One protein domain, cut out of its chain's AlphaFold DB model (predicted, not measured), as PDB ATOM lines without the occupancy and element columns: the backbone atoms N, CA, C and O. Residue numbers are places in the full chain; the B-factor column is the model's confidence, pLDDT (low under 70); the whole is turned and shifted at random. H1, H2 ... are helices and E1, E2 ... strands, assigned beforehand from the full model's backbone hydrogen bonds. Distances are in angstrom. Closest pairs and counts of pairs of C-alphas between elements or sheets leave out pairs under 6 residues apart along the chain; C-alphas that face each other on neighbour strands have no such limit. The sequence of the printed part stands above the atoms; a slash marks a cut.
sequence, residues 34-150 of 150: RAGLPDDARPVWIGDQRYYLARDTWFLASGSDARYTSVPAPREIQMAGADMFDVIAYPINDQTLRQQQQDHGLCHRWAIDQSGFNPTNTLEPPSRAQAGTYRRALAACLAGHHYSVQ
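AT A GLANCE: This is residues 34 to 150 of the 150 residues of an uncharacterized protein of Kushneria phyllosphaerae (UniProt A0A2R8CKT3). Picture a strongly twisted sheet of four strands, E1 to E4, with a helical hairpin, H2 and H3: H2 packs on the sheet at E1 and E2, and H3 packs on a tiny second sheet, E5 and E6. Short H1 lies between E4 and E5 along the chain and touches no helix. There are 117 printed residues with three named helices and six named strands, in the order E1 E2 E3 E4 H1 E5 H2 H3 E6; both sheets, E1-E2-E3-E4 and E5-E6, are antiparallel, and the class is mixed. The whole is compact, radius of gyration of the C-alphas 14.2 A, and spans 41 by 33 by 22 A.

IN THESE COORDINATES: Find C-alpha 42 at (46.037, 52.723, 69.040); there E1 begins, running to residue 46. E2, residues 49 to 54, measures 16.4 A from first to last C-alpha, and E3, residues 57 to 62, 15.5 A. Next come E4, residues 67 to 71, H1, residues 75 to 80, and E5, residues 89 to 91. From C-alpha 97 at (43.440, 41.294, 63.338), H2 runs 26.6 A to residue 115; H3, residues 128 to 144, runs 24.3 A. E6, residues 147 to 149, ends at (47.437, 40.306, 80.104).

HOW THE PARTS SIT: E1 to E4 form a meander, each strand the antiparallel neighbour of the one before; look for N 44 and O 51 at 2.8 A, N 52 and O 59 at 2.9 A, and N 60 and O 69 at 3.0 A, within hydrogen-bond range. H2 is on this sheet, making two layers, helix and sheet; the closest C-alphas of E2 and H2 are those of Arg 50 and Gln 101, 7.5 A. H2 and H3 touch, closest at the C-alphas of Ala 111 and Ala 137, 4.9 A, and run opposite ways at a tilt of 38 degrees, only just steep. The closest C-alphas of H3 and E6 are those of Ala 139 and Val 149, 6.2 A apart; between the antiparallel neighbours E5 and E6, N 90 and O 148 are within hydrogen-bond range at 2.8 A. H1 is not on the four-stranded sheet. In H1, H2 and H3 every O i to N i+4 pair is within hydrogen-bond range.

THE WHOLE: The two farthest C-alphas, of Ala 35 and Ala 129, are 41.5 A apart. The printed part has no cut; the link from H2 to H3, residues 116 to 127, is long. The model's pLDDT is under 70 at residues 64 and 80 to 84.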
ATOM      1  N   ARG A  34      35.552  59.443  58.566       84.12
ATOM      2  CA  ARG A  34      36.856  59.825  58.016       84.12
ATOM      3  C   ARG A  34      37.514  58.640  57.302       84.12
ATOM      4  O   ARG A  34      37.326  57.488  57.681       84.12
ATOM      5  N   ALA A  35      38.317  58.939  56.277       85.12
ATOM      6  CA  ALA A  35      39.251  57.978  55.694       85.12
ATOM      7  C   ALA A  35      40.501  57.858  56.575       85.12
ATOM      8  O   ALA A  35      41.164  58.867  56.825       85.12
ATOM      9  N   GLY A  36      40.830  56.640  57.005       85.44
ATOM     10  CA  GLY A  36      41.995  56.388  57.850       85.44
ATOM     11  C   GLY A  36      41.855  56.901  59.288       85.44
ATOM     12  O   GLY A  36      40.882  57.560  59.664       85.44
ATOM     13  N   LEU A  37      42.851  56.563  60.103       90.31
ATOM     14  CA  LEU A  37      42.968  56.974  61.499       90.31
ATOM     15  C   LEU A  37      44.064  58.038  61.652       90.31
ATOM     16  O   LEU A  37      44.953  58.107  60.805       90.31
ATOM     17  N   PRO A  38      44.027  58.860  62.716       91.50
ATOM     18  CA  PRO A  38      45.197  59.633  63.129       91.50
ATOM     19  C   PRO A  38      46.423  58.732  63.342       91.50
ATOM     20  O   PRO A  38      46.271  57.601  63.801       91.50
ATOM     21  N   ASP A  39      47.624  59.248  63.076       90.69
ATOM     22  CA  ASP A  39      48.876  58.474  63.181       90.69
ATOM     23  C   ASP A  39      49.141  57.928  64.598       90.69
ATOM     24  O   ASP A  39      49.804  56.910  64.765       90.69
ATOM     25  N   ASP A  40      48.608  58.594  65.626       90.12
ATOM     26  CA  ASP A  40      48.708  58.204  67.035       90.12
ATOM     27  C   ASP A  40      47.582  57.263  67.502       90.12
ATOM     28  O   ASP A  40      47.475  56.963  68.694       90.12
ATOM     29  N   ALA A  41      46.720  56.799  66.593       90.50
ATOM     30  CA  ALA A  41      45.634  55.897  66.940       90.50
ATOM     31  C   ALA A  41      46.152  54.517  67.347       90.50
ATOM     32  O   ALA A  41      46.822  53.826  66.579       90.50
ATOM     33  N   ARG A  42      45.757  54.077  68.543       86.44
ATOM     34  CA  ARG A  42      46.037  52.723  69.040       86.44
ATOM     35  C   ARG A  42      44.756  51.896  69.135       86.44
ATOM     36  O   ARG A  42      43.723  52.459  69.509       86.44
ATOM     37  N   PRO A  43      44.799  50.586  68.838       85.06
ATOM     38  CA  PRO A  43      43.667  49.710  69.093       85.06
ATOM     39  C   PRO A  43      43.441  49.573  70.604       85.06
ATOM     40  O   PRO A  43      44.391  49.429  71.372       85.06
ATOM     41  N   VAL A  44      42.178  49.613  71.018       84.81
ATOM     42  CA  VAL A  44      41.729  49.358  72.389       84.81
ATOM     43  C   VAL A  44      40.559  48.389  72.311       84.81
ATOM     44  O   VAL A  44      39.598  48.631  71.580       84.81
ATOM     45  N   TRP A  45      40.647  47.286  73.043       83.62
ATOM     46  CA  TRP A  45      39.588  46.288  73.104       83.62
ATOM     47  C   TRP A  45      38.729  46.535  74.331       83.62
ATOM     48  O   TRP A  45      39.236  46.451  75.438       83.62
ATOM     49  N   ILE A  46      37.439  46.804  74.135       79.19
ATOM     50  CA  ILE A  46      36.464  46.876  75.226       79.19
ATOM     51  C   ILE A  46      35.453  45.762  74.989       79.19
ATOM     52  O   ILE A  46      34.656  45.813  74.051       79.19
ATOM     53  N   GLY A  47      35.531  44.718  75.812       77.88
ATOM     54  CA  GLY A  47      34.784  43.491  75.568       77.88
ATOM     55  C   GLY A  47      35.200  42.828  74.250       77.88
ATOM     56  O   GLY A  47      36.372  42.497  74.067       77.88
ATOM     57  N   ASP A  48      34.242  42.618  73.345       80.19
ATOM     58  CA  ASP A  48      34.492  42.088  72.001       80.19
ATOM     59  C   ASP A  48      34.678  43.173  70.935       80.19
ATOM     60  O   ASP A  48      35.046  42.860  69.804       80.19
ATOM     61  N   GLN A  49      34.444  44.443  71.260       86.31
ATOM     62  CA  GLN A  49      34.511  45.525  70.291       86.31
ATOM     63  C   GLN A  49      35.911  46.138  70.258       86.31
ATOM     64  O   GLN A  49      36.479  46.516  71.288       86.31
ATOM     65  N   ARG A  50      36.454  46.293  69.046       87.88
ATOM     66  CA  ARG A  50      37.708  47.015  68.841       87.88
ATOM     67  C   ARG A  50      37.440  48.474  68.535       87.88
ATOM     68  O   ARG A  50      36.953  48.819  67.458       87.88
ATOM     69  N   TYR A  51      37.877  49.323  69.445       89.62
ATOM     70  CA  TYR A  51      37.959  50.755  69.241       89.62
ATOM     71  C   TYR A  51      39.370  51.161  68.829       89.62
ATOM     72  O   TYR A  51      40.337  50.418  69.005       89.62
ATOM     73  N   TYR A  52      39.490  52.378  68.317       91.19
ATOM     74  CA  TYR A  52      40.764  53.067  68.176       91.19
ATOM     75  C   TYR A  52      40.712  54.375  68.948       91.19
ATOM     76  O   TYR A  52      39.717  55.094  68.874       91.19
ATOM     77  N   LEU A  53      41.770  54.682  69.692       90.94
ATOM     78  CA  LEU A  53      41.839  55.867  70.542       90.94
ATOM     79  C   LEU A  53      43.016  56.750  70.126       90.94
ATOM     80  O   LEU A  53      44.158  56.287  70.132       90.94
ATOM     81  N   ALA A  54      42.732  58.013  69.796       93.56
ATOM     82  CA  ALA A  54      43.721  59.037  69.438       93.56
ATOM     83  C   ALA A  54      43.302  60.398  70.005       93.56
ATOM     84  O   ALA A  54      42.157  60.801  69.802       93.56
ATOM     85  N   ARG A  55      44.209  61.112  70.690       92.56
ATOM     86  CA  ARG A  55      43.927  62.410  71.355       92.56
ATOM     87  C   ARG A  55      42.557  62.444  72.069       92.56
ATOM     88  O   ARG A  55      41.725  63.300  71.776       92.56
ATOM     89  N   ASP A  56      42.293  61.439  72.908       87.94
ATOM     90  CA  ASP A  56      41.033  61.243  73.657       87.94
ATOM     91  C   ASP A  56      39.752  61.086  72.813       87.94
ATOM     92  O   ASP A  56      38.640  61.058  73.337       87.94
ATOM     93  N   THR A  57      39.896  60.923  71.498       91.56
ATOM     94  CA  THR A  57      38.798  60.663  70.568       91.56
ATOM     95  C   THR A  57      38.726  59.176  70.247       91.56
ATOM     96  O   THR A  57      39.724  58.561  69.858       91.56
ATOM     97  N   TRP A  58      37.534  58.605  70.398       92.19
ATOM     98  CA  TRP A  58      37.260  57.201  70.122       92.19
ATOM     99  C   TRP A  58      36.762  57.028  68.692       92.19
ATOM    100  O   TRP A  58      35.952  57.816  68.202       92.19
ATOM    101  N   PHE A  59      37.223  55.974  68.029       92.81
ATOM    102  CA  PHE A  59      36.861  55.650  66.658       92.81
ATOM    103  C   PHE A  59      36.436  54.189  66.535       92.81
ATOM    104  O   PHE A  59      37.030  53.301  67.150       92.81
ATOM    105  N   LEU A  60      35.443  53.943  65.686       91.69
ATOM    106  CA  LEU A  60      35.034  52.611  65.240       91.69
ATOM    107  C   LEU A  60      35.220  52.484  63.734       91.69
ATOM    108  O   LEU A  60      35.047  53.462  63.007       91.69
ATOM    109  N   ALA A  61      35.544  51.284  63.262       89.06
ATOM    110  CA  ALA A  61      35.557  51.004  61.832       89.06
ATOM    111  C   ALA A  61      34.124  51.051  61.266       89.06
ATOM    112  O   ALA A  61      33.210  50.438  61.817       89.06
ATOM    113  N   SER A  62      33.940  51.770  60.160       83.75
ATOM    114  CA  SER A  62      32.703  51.853  59.382       83.75
ATOM    115  C   SER A  62      32.866  50.964  58.142       83.75
ATOM    116  O   SER A  62      33.464  51.363  57.147       83.75
ATOM    117  N   GLY A  63      32.418  49.709  58.213       77.69
ATOM    118  CA  GLY A  63      32.532  48.757  57.097       77.69
ATOM    119  C   GLY A  63      33.962  48.271  56.799       77.69
ATOM    120  O   GLY A  63      34.811  48.207  57.688       77.69
ATOM    121  N   SER A  64      34.216  47.867  55.548       69.25
ATOM    122  CA  SER A  64      35.480  47.249  55.102       69.25
ATOM    123  C   SER A  64      36.534  48.231  54.585       69.25
ATOM    124  O   SER A  64      37.706  47.872  54.495       69.25
ATOM    125  N   ASP A  65      36.152  49.466  54.264       74.81
ATOM    126  CA  ASP A  65      36.941  50.339  53.378       74.81
ATOM    127  C   ASP A  65      37.916  51.255  54.137       74.81
ATOM    128  O   ASP A  65      38.175  52.389  53.734       74.81
ATOM    129  N   ALA A  66      38.436  50.784  55.277       81.88
ATOM    130  CA  ALA A  66      39.289  51.565  56.182       81.88
ATOM    131  C   ALA A  66      38.694  52.948  56.535       81.88
ATOM    132  O   ALA A  66      39.401  53.957  56.661       81.88
ATOM    133  N   ARG A  67      37.366  52.993  56.672       89.81
ATOM    134  CA  ARG A  67      36.611  54.165  57.108       89.81
ATOM    135  C   ARG A  67      36.414  54.090  58.609       89.81
ATOM    136  O   ARG A  67      36.206  53.007  59.151       89.81
ATOM    137  N   TYR A  68      36.481  55.234  59.273       91.00
ATOM    138  CA  TYR A  68      36.376  55.313  60.721       91.00
ATOM    139  C   TYR A  68      35.428  56.420  61.131       91.00
ATOM    140  O   TYR A  68      35.476  57.528  60.601       91.00
ATOM    141  N   THR A  69      34.593  56.124  62.113       92.44
ATOM    142  CA  THR A  69      33.601  57.048  62.641       92.44
ATOM    143  C   THR A  69      34.019  57.467  64.036       92.44
ATOM    144  O   THR A  69      34.231  56.612  64.895       92.44
ATOM    145  N   SER A  70      34.134  58.778  64.261       92.44
ATOM    146  CA  SER A  70      34.315  59.316  65.611       92.44
ATOM    147  C   SER A  70      33.065  59.029  66.435       92.44
ATOM    148  O   SER A  70      31.958  59.393  66.036       92.44
ATOM    149  N   VAL A  71      33.247  58.412  67.595       91.00
ATOM    150  CA  VAL A  71      32.175  58.067  68.529       91.00
ATOM    151  C   VAL A  71      32.458  58.662  69.908       91.00
ATOM    152  O   VAL A  71      33.613  58.953  70.231       91.00
ATOM    153  N   PRO A  72      31.427  58.864  70.746       90.19
ATOM    154  CA  PRO A  72      31.641  59.070  72.172       90.19
ATOM    155  C   PRO A  72      32.433  57.903  72.777       90.19
ATOM    156  O   PRO A  72      32.444  56.804  72.219       90.19
ATOM    157  N   ALA A  73      33.041  58.119  73.947       86.62
ATOM    158  CA  ALA A  73      33.646  57.025  74.706       86.62
ATOM    159  C   ALA A  73      32.637  55.869  74.887       86.62
ATOM    160  O   ALA A  73      31.445  56.145  75.042       86.62
ATOM    161  N   PRO A  74      33.059  54.594  74.873       83.19
ATOM    162  CA  PRO A  74      32.152  53.468  75.095       83.19
ATOM    163  C   PRO A  74      31.383  53.626  76.414       83.19
ATOM    164  O   PRO A  74      31.894  54.218  77.370       83.19
ATOM    165  N   ARG A  75      30.138  53.144  76.472       80.38
ATOM    166  CA  ARG A  75      29.252  53.389  77.629       80.38
ATOM    167  C   ARG A  75      29.831  52.808  78.914       80.38
ATOM    168  O   ARG A  75      29.732  53.422  79.966       80.38
ATOM    169  N   GLU A  76      30.494  51.670  78.793       74.81
ATOM    170  CA  GLU A  76      31.260  50.979  79.819       74.81
ATOM    171  C   GLU A  76      32.250  51.941  80.493       74.81
ATOM    172  O   GLU A  76      32.265  52.087  81.717       74.81
ATOM    173  N   ILE A  77      33.010  52.677  79.676       79.06
ATOM    174  CA  ILE A  77      33.974  53.682  80.132       79.06
ATOM    175  C   ILE A  77      33.259  54.853  80.808       79.06
ATOM    176  O   ILE A  77      33.721  55.335  81.840       79.06
ATOM    177  N   GLN A  78      32.125  55.298  80.260       79.81
ATOM    178  CA  GLN A  78      31.344  56.397  80.836       79.81
ATOM    179  C   GLN A  78      30.737  56.041  82.205       79.81
ATOM    180  O   GLN A  78      30.634  56.910  83.066       79.81
ATOM    181  N   MET A  79      30.316  54.788  82.405       70.44
ATOM    182  CA  MET A  79      29.535  54.367  83.573       70.44
ATOM    183  C   MET A  79      30.377  54.024  84.796       70.44
ATOM    184  O   MET A  79      29.994  54.374  85.911       70.44
ATOM    185  N   ALA A  80      31.485  53.309  84.610       67.81
ATOM    186  CA  ALA A  80      32.281  52.826  85.740       67.81
ATOM    187  C   ALA A  80      33.795  53.017  85.557       67.81
ATOM    188  O   ALA A  80      34.571  52.598  86.413       67.81
ATOM    189  N   GLY A  81      34.212  53.687  84.478       67.50
ATOM    190  CA  GLY A  81      35.617  53.806  84.103       67.50
ATOM    191  C   GLY A  81      36.173  52.508  83.511       67.50
ATOM    192  O   GLY A  81      35.654  51.419  83.756       67.50
ATOM    193  N   ALA A  82      37.242  52.627  82.718       61.31
ATOM    194  CA  ALA A  82      37.899  51.484  82.074       61.31
ATOM    195  C   ALA A  82      38.296  50.398  83.088       61.31
ATOM    196  O   ALA A  82      38.017  49.216  82.900       61.31
ATOM    197  N   ASP A  83      38.855  50.822  84.219       68.00
ATOM    198  CA  ASP A  83      39.527  49.947  85.182       68.00
ATOM    199  C   ASP A  83      38.609  48.914  85.859       68.00
ATOM    200  O   ASP A  83      39.089  47.953  86.465       68.00
ATOM    201  N   MET A  84      37.284  49.089  85.796       67.62
ATOM    202  CA  MET A  84      36.351  48.192  86.479       67.62
ATOM    203  C   MET A  84      36.139  46.850  85.770       67.62
ATOM    204  O   MET A  84      35.828  45.862  86.441       67.62
ATOM    205  N   PHE A  85      36.299  46.789  84.450       71.69
ATOM    206  CA  PHE A  85      36.009  45.583  83.658       71.69
ATOM    207  C   PHE A  85      36.928  45.396  82.447       71.69
ATOM    208  O   PHE A  85      36.840  44.352  81.799       71.69
ATOM    209  N   ASP A  86      37.815  46.351  82.162       73.81
ATOM    210  CA  ASP A  86      38.813  46.220  81.105       73.81
ATOM    211  C   ASP A  86      39.953  45.271  81.515       73.81
ATOM    212  O   ASP A  86      40.316  45.141  82.691       73.81
ATOM    213  N   VAL A  87      40.497  44.582  80.518       84.75
ATOM    214  CA  VAL A  87      41.707  43.767  80.612       84.75
ATOM    215  C   VAL A  87      42.607  44.211  79.477       84.75
ATOM    216  O   VAL A  87      42.309  43.975  78.305       84.75
ATOM    217  N   ILE A  88      43.744  44.804  79.829       82.56
ATOM    218  CA  ILE A  88      44.742  45.181  78.835       82.56
ATOM    219  C   ILE A  88      45.435  43.897  78.379       82.56
ATOM    220  O   ILE A  88      46.121  43.239  79.160       82.56
ATOM    221  N   ALA A  89      45.238  43.534  77.112       88.12
ATOM    222  CA  ALA A  89      45.759  42.309  76.521       88.12
ATOM    223  C   ALA A  89      46.529  42.599  75.227       88.12
ATOM    224  O   ALA A  89      46.029  43.286  74.335       88.12
ATOM    225  N   TYR A  90      47.735  42.040  75.110       88.12
ATOM    226  CA  TYR A  90      48.606  42.185  73.943       88.12
ATOM    227  C   TYR A  90      48.843  40.832  73.263       88.12
ATOM    228  O   TYR A  90      49.193  39.877  73.957       88.12
ATOM    229  N   PRO A  91      48.690  40.721  71.932       91.56
ATOM    230  CA  PRO A  91      48.964  39.481  71.205       91.56
ATOM    231  C   PRO A  91      50.451  39.090  71.307       91.56
ATOM    232  O   PRO A  91      51.318  39.954  71.174       91.56
ATOM    233  N   ILE A  92      50.753  37.804  71.534       93.25
ATOM    234  CA  ILE A  92      52.133  37.287  71.667       93.25
ATOM    235  C   ILE A  92      52.622  36.580  70.387       93.25
ATOM    236  O   ILE A  92      53.818  36.563  70.121       93.25
ATOM    237  N   ASN A  93      51.721  36.016  69.578       89.81
ATOM    238  CA  ASN A  93      52.070  35.108  68.473       89.81
ATOM    239  C   ASN A  93      51.707  35.681  67.093       89.81
ATOM    240  O   ASN A  93      51.190  34.954  66.245       89.81
ATOM    241  N   ASP A  94      51.895  36.987  66.884       88.00
ATOM    242  CA  ASP A  94      51.512  37.680  65.643       88.00
ATOM    243  C   ASP A  94      50.051  37.401  65.222       88.00
ATOM    244  O   ASP A  94      49.736  37.244  64.037       88.00
ATOM    245  N   GLN A  95      49.126  37.315  66.195       92.38
ATOM    246  CA  GLN A  95      47.713  37.081  65.900       92.38
ATOM    247  C   GLN A  95      47.208  38.118  64.887       92.38
ATOM    248  O   GLN A  95      47.248  39.326  65.129       92.38
ATOM    249  N   THR A  96      46.675  37.650  63.753       90.94
ATOM    250  CA  THR A  96      46.056  38.540  62.758       90.94
ATOM    251  C   THR A  96      44.906  39.328  63.383       90.94
ATOM    252  O   THR A  96      44.252  38.849  64.305       90.94
ATOM    253  N   LEU A  97      44.568  40.496  62.833       84.88
ATOM    254  CA  LEU A  97      43.440  41.294  63.338       84.88
ATOM    255  C   LEU A  97      42.120  40.504  63.392       84.88
ATOM    256  O   LEU A  97      41.332  40.670  64.318       84.88
ATOM    257  N   ARG A  98      41.894  39.617  62.415       88.19
ATOM    258  CA  ARG A  98      40.735  38.717  62.393       88.19
ATOM    259  C   ARG A  98      40.783  37.710  63.542       88.19
ATOM    260  O   ARG A  98      39.751  37.453  64.146       88.19
ATOM    261  N   GLN A  99      41.958  37.149  63.831       92.88
ATOM    262  CA  GLN A  99      42.139  36.243  64.963       92.88
ATOM    263  C   GLN A  99      41.885  36.976  66.280       92.88
ATOM    264  O   GLN A  99      41.109  36.491  67.093       92.88
ATOM    265  N   GLN A 100      42.420  38.192  66.429       91.75
ATOM    266  CA  GLN A 100      42.181  39.010  67.615       91.75
ATOM    267  C   GLN A 100      40.696  39.282  67.844       91.75
ATOM    268  O   GLN A 100      40.185  39.053  68.933       91.75
ATOM    269  N   GLN A 101      39.968  39.655  66.792       89.62
ATOM    270  CA  GLN A 101      38.519  39.842  66.868       89.62
ATOM    271  C   GLN A 101      37.765  38.574  67.295       89.62
ATOM    272  O   GLN A 101      36.790  38.656  68.043       89.62
ATOM    273  N   GLN A 102      38.199  37.406  66.816       93.19
ATOM    274  CA  GLN A 102      37.598  36.125  67.185       93.19
ATOM    275  C   GLN A 102      37.891  35.766  68.644       93.19
ATOM    276  O   GLN A 102      36.955  35.437  69.374       93.19
ATOM    277  N   ASP A 103      39.149  35.876  69.074       95.06
ATOM    278  CA  ASP A 103      39.586  35.571  70.438       95.06
ATOM    279  C   ASP A 103      38.895  36.485  71.456       95.06
ATOM    280  O   ASP A 103      38.266  35.999  72.394       95.06
ATOM    281  N   HIS A 104      38.927  37.803  71.234       93.25
ATOM    282  CA  HIS A 104      38.266  38.770  72.111       93.25
ATOM    283  C   HIS A 104      36.757  38.525  72.184       93.25
ATOM    284  O   HIS A 104      36.189  38.530  73.273       93.25
ATOM    285  N   GLY A 105      36.105  38.212  71.058       93.38
ATOM    286  CA  GLY A 105      34.685  37.859  71.046       93.38
ATOM    287  C   GLY A 105      34.357  36.580  71.817       93.38
ATOM    288  O   GLY A 105      33.360  36.529  72.539       93.38
ATOM    289  N   LEU A 106      35.182  35.541  71.679       96.19
ATOM    290  CA  LEU A 106      35.033  34.290  72.428       96.19
ATOM    291  C   LEU A 106      35.216  34.518  73.930       96.19
ATOM    292  O   LEU A 106      34.360  34.118  74.720       96.19
ATOM    293  N   CYS A 107      36.285  35.211  74.313       96.06
ATOM    294  CA  CYS A 107      36.606  35.471  75.708       96.06
ATOM    295  C   CYS A 107      35.626  36.434  76.378       96.06
ATOM    296  O   CYS A 107      35.285  36.236  77.544       96.06
ATOM    297  N   HIS A 108      35.102  37.415  75.642       94.12
ATOM    298  CA  HIS A 108      34.027  38.286  76.106       94.12
ATOM    299  C   HIS A 108      32.775  37.482  76.479       94.12
ATOM    300  O   HIS A 108      32.270  37.621  77.591       94.12
ATOM    301  N   ARG A 109      32.304  36.595  75.588       95.75
ATOM    302  CA  ARG A 109      31.139  35.735  75.863       95.75
ATOM    303  C   ARG A 109      31.383  34.811  77.049       95.75
ATOM    304  O   ARG A 109      30.543  34.739  77.939       95.75
ATOM    305  N   TRP A 110      32.556  34.181  77.116       97.12
ATOM    306  CA  TRP A 110      32.902  33.336  78.255       97.12
ATOM    307  C   TRP A 110      32.887  34.114  79.579       97.12
ATOM    308  O   TRP A 110      32.334  33.645  80.570       97.12
ATOM    309  N   ALA A 111      33.425  35.336  79.598       95.69
ATOM    310  CA  ALA A 111      33.415  36.193  80.780       95.69
ATOM    311  C   ALA A 111      31.998  36.618  81.208       95.69
ATOM    312  O   ALA A 111      31.730  36.729  82.410       95.69
ATOM    313  N   ILE A 112      31.075  36.799  80.257       94.75
ATOM    314  CA  ILE A 112      29.650  37.002  80.553       94.75
ATOM    315  C   ILE A 112      29.087  35.761  81.248       94.75
ATOM    316  O   ILE A 112      28.519  35.891  82.330       94.75
ATOM    317  N   ASP A 113      29.309  34.571  80.687       97.44
ATOM    318  CA  ASP A 113      28.790  33.314  81.238       97.44
ATOM    319  C   ASP A 113      29.316  33.041  82.656       97.44
ATOM    320  O   ASP A 113      28.575  32.575  83.520       97.44
ATOM    321  N   GLN A 114      30.585  33.371  82.927       97.94
ATOM    322  CA  GLN A 114      31.180  33.198  84.258       97.94
ATOM    323  C   GLN A 114      30.668  34.211  85.289       97.94
ATOM    324  O   GLN A 114      30.612  33.905  86.479       97.94
ATOM    325  N   SER A 115      30.349  35.436  84.868       94.81
ATOM    326  CA  SER A 115      30.029  36.535  85.788       94.81
ATOM    327  C   SER A 115      28.535  36.808  85.946       94.81
ATOM    328  O   SER A 115      28.139  37.431  86.930       94.81
ATOM    329  N   GLY A 116      27.711  36.392  84.979       93.38
ATOM    330  CA  GLY A 116      26.310  36.802  84.874       93.38
ATOM    331  C   GLY A 116      26.132  38.295  84.564       93.38
ATOM    332  O   GLY A 116      25.058  38.840  84.804       93.38
ATOM    333  N   PHE A 117      27.178  38.975  84.087       89.12
ATOM    334  CA  PHE A 117      27.175  40.400  83.763       89.12
ATOM    335  C   PHE A 117      27.635  40.630  82.324       89.12
ATOM    336  O   PHE A 117      28.670  40.115  81.906       89.12
ATOM    337  N   ASN A 118      26.870  41.433  81.580       88.00
ATOM    338  CA  ASN A 118      27.213  41.851  80.226       88.00
ATOM    339  C   ASN A 118      27.420  43.375  80.164       88.00
ATOM    340  O   ASN A 118      26.425  44.101  80.145       88.00
ATOM    341  N   PRO A 119      28.669  43.860  80.044       81.44
ATOM    342  CA  PRO A 119      28.946  45.295  80.047       81.44
ATOM    343  C   PRO A 119      28.367  46.048  78.834       81.44
ATOM    344  O   PRO A 119      28.106  47.240  78.947       81.44
ATOM    345  N   THR A 120      28.089  45.368  77.713       80.31
ATOM    346  CA  THR A 120      27.589  46.014  76.479       80.31
ATOM    347  C   THR A 120      26.102  46.375  76.520       80.31
ATOM    348  O   THR A 120      25.658  47.271  75.797       80.31
ATOM    349  N   ASN A 121      25.320  45.702  77.373       78.00
ATOM    350  CA  ASN A 121      23.854  45.788  77.373       78.00
ATOM    351  C   ASN A 121      23.256  46.284  78.697       78.00
ATOM    352  O   ASN A 121      22.045  46.487  78.783       78.00
ATOM    353  N   THR A 122      24.064  46.461  79.741       73.75
ATOM    354  CA  THR A 122      23.573  46.888  81.056       73.75
ATOM    355  C   THR A 122      23.539  48.403  81.173       73.75
ATOM    356  O   THR A 122      24.511  49.078  80.850       73.75
ATOM    357  N   LEU A 123      22.430  48.932  81.697       75.19
ATOM    358  CA  LEU A 123      22.308  50.350  82.055       75.19
ATOM    359  C   LEU A 123      22.679  50.634  83.517       75.19
ATOM    360  O   LEU A 123      22.796  51.792  83.912       75.19
ATOM    361  N   GLU A 124      22.851  49.582  84.312       78.31
ATOM    362  CA  GLU A 124      23.203  49.668  85.722       78.31
ATOM    363  C   GLU A 124      24.646  49.200  85.943       78.31
ATOM    364  O   GLU A 124      25.073  48.222  85.318       78.31
ATOM    365  N   PRO A 125      25.404  49.857  86.839       77.50
ATOM    366  CA  PRO A 125      26.731  49.391  87.215       77.50
ATOM    367  C   PRO A 125      26.688  47.970  87.811       77.50
ATOM    368  O   PRO A 125      25.801  47.670  88.614       77.50
ATOM    369  N   PRO A 126      27.658  47.095  87.489       84.50
ATOM    370  CA  PRO A 126      27.736  45.767  88.091       84.50
ATOM    371  C   PRO A 126      28.034  45.838  89.590       84.50
ATOM    372  O   PRO A 126      28.702  46.755  90.078       84.50
ATOM    373  N   SER A 127      27.666  44.785  90.327       89.12
ATOM    374  CA  SER A 127      28.253  44.568  91.651       89.12
ATOM    375  C   SER A 127      29.769  44.338  91.543       89.12
ATOM    376  O   SER A 127      30.276  43.817  90.545       89.12
ATOM    377  N   ARG A 128      30.516  44.640  92.614       88.50
ATOM    378  CA  ARG A 128      31.970  44.382  92.668       88.50
ATOM    379  C   ARG A 128      32.314  42.910  92.398       88.50
ATOM    380  O   ARG A 128      33.353  42.627  91.805       88.50
ATOM    381  N   ALA A 129      31.456  41.985  92.828       92.62
ATOM    382  CA  ALA A 129      31.644  40.556  92.598       92.62
ATOM    383  C   ALA A 129      31.521  40.203  91.109       92.62
ATOM    384  O   ALA A 129      32.412  39.550  90.572       92.62
ATOM    385  N   GLN A 130      30.472  40.688  90.435       91.81
ATOM    386  CA  GLN A 130      30.272  40.477  88.999       91.81
ATOM    387  C   GLN A 130      31.422  41.067  88.180       91.81
ATOM    388  O   GLN A 130      32.034  40.347  87.395       91.81
ATOM    389  N   ALA A 131      31.784  42.330  88.429       88.50
ATOM    390  CA  ALA A 131      32.900  42.990  87.749       88.50
ATOM    391  C   ALA A 131      34.226  42.235  87.954       88.50
ATOM    392  O   ALA A 131      34.958  41.951  87.006       88.50
ATOM    393  N   GLY A 132      34.511  41.828  89.197       91.31
ATOM    394  CA  GLY A 132      35.712  41.063  89.521       91.31
ATOM    395  C   GLY A 132      35.760  39.690  88.845       91.31
ATOM    396  O   GLY A 132      36.824  39.281  88.381       91.31
ATOM    397  N   THR A 133      34.634  38.974  88.784       95.31
ATOM    398  CA  THR A 133      34.545  37.676  88.096       95.31
ATOM    399  C   THR A 133      34.682  37.836  86.588       95.31
ATOM    400  O   THR A 133      35.456  37.096  85.986       95.31
ATOM    401  N   TYR A 134      34.020  38.838  86.002       93.38
ATOM    402  CA  TYR A 134      34.124  39.160  84.581       93.38
ATOM    403  C   TYR A 134      35.581  39.410  84.178       93.38
ATOM    404  O   TYR A 134      36.103  38.730  83.300       93.38
ATOM    405  N   ARG A 135      36.281  40.305  84.890       91.44
ATOM    406  CA  ARG A 135      37.677  40.661  84.592       91.44
ATOM    407  C   ARG A 135      38.625  39.463  84.692       91.44
ATOM    408  O   ARG A 135      39.453  39.256  83.810       91.44
ATOM    409  N   ARG A 136      38.496  38.640  85.744       94.69
ATOM    410  CA  ARG A 136      39.330  37.432  85.908       94.69
ATOM    411  C   ARG A 136      39.071  36.400  84.813       94.69
ATOM    412  O   ARG A 136      40.025  35.801  84.327       94.69
ATOM    413  N   ALA A 137      37.811  36.198  84.429       96.75
ATOM    414  CA  ALA A 137      37.458  35.298  83.340       96.75
ATOM    415  C   ALA A 137      37.991  35.827  81.996       96.75
ATOM    416  O   ALA A 137      38.687  35.121  81.273       96.75
ATOM    417  N   LEU A 138      37.775  37.102  81.684       94.69
ATOM    418  CA  LEU A 138      38.286  37.691  80.448       94.69
ATOM    419  C   LEU A 138      39.815  37.538  80.337       94.69
ATOM    420  O   LEU A 138      40.307  37.030  79.330       94.69
ATOM    421  N   ALA A 139      40.551  37.868  81.405       94.50
ATOM    422  CA  ALA A 139      42.005  37.727  81.451       94.50
ATOM    423  C   ALA A 139      42.477  36.271  81.310       94.50
ATOM    424  O   ALA A 139      43.404  36.001  80.549       94.50
ATOM    425  N   ALA A 140      41.837  35.324  82.002       97.50
ATOM    426  CA  ALA A 140      42.217  33.914  81.933       97.50
ATOM    427  C   ALA A 140      41.989  33.316  80.537       97.50
ATOM    428  O   ALA A 140      42.836  32.570  80.045       97.50
ATOM    429  N   CYS A 141      40.882  33.669  79.880       97.75
ATOM    430  CA  CYS A 141      40.628  33.220  78.516       97.75
ATOM    431  C   CYS A 141      41.637  33.817  77.533       97.75
ATOM    432  O   CYS A 141      42.259  33.071  76.783       97.75
ATOM    433  N   LEU A 142      41.870  35.134  77.580       95.88
ATOM    434  CA  LEU A 142      42.839  35.786  76.694       95.88
ATOM    435  C   LEU A 142      44.255  35.228  76.900       95.88
ATOM    436  O   LEU A 142      44.939  34.923  75.926       95.88
ATOM    437  N   ALA A 143      44.675  34.979  78.141       96.25
ATOM    438  CA  ALA A 143      45.945  34.302  78.407       96.25
ATOM    439  C   ALA A 143      46.015  32.911  77.741       96.25
ATOM    440  O   ALA A 143      47.026  32.568  77.124       96.25
ATOM    441  N   GLY A 144      44.923  32.137  77.784       96.75
ATOM    442  CA  GLY A 144      44.799  30.852  77.083       96.75
ATOM    443  C   GLY A 144      44.837  30.957  75.550       96.75
ATOM    444  O   GLY A 144      45.244  30.008  74.888       96.75
ATOM    445  N   HIS A 145      44.484  32.118  74.995       96.69
ATOM    446  CA  HIS A 145      44.557  32.441  73.566       96.69
ATOM    447  C   HIS A 145      45.873  33.138  73.160       96.69
ATOM    448  O   HIS A 145      45.951  33.742  72.090       96.69
ATOM    449  N   HIS A 146      46.926  33.035  73.980       96.31
ATOM    450  CA  HIS A 146      48.256  33.611  73.733       96.31
ATOM    451  C   HIS A 146      48.299  35.145  73.733       96.31
ATOM    452  O   HIS A 146      48.958  35.762  72.890       96.31
ATOM    453  N   TYR A 147      47.613  35.761  74.693       94.56
ATOM    454  CA  TYR A 147      47.764  37.181  74.999       94.56
ATOM    455  C   TYR A 147      48.563  37.370  76.287       94.56
ATOM    456  O   TYR A 147      48.401  36.629  77.256       94.56
ATOM    457  N   SER A 148      49.395  38.406  76.319       92.31
ATOM    458  CA  SER A 148      49.959  38.937  77.553       92.31
ATOM    459  C   SER A 148      48.919  39.857  78.173       92.31
ATOM    460  O   SER A 148      48.576  40.869  77.567       92.31
ATOM    461  N   VAL A 149      48.440  39.523  79.367       90.62
ATOM    462  CA  VAL A 149      47.437  40.306  80.104       90.62
ATOM    463  C   VAL A 149      48.092  41.088  81.246       90.62
ATOM    464  O   VAL A 149      49.033  40.581  81.862       90.62
ATOM    465  N   GLN A 150      47.622  42.309  81.508       81.00
ATOM    466  CA  GLN A 150      48.084  43.187  82.597       81.00
ATOM    467  C   GLN A 150      46.954  43.501  83.582       81.00
ATOM    468  O   GLN A 150      45.793  43.645  83.132       81.00
TER     469      GLN A 150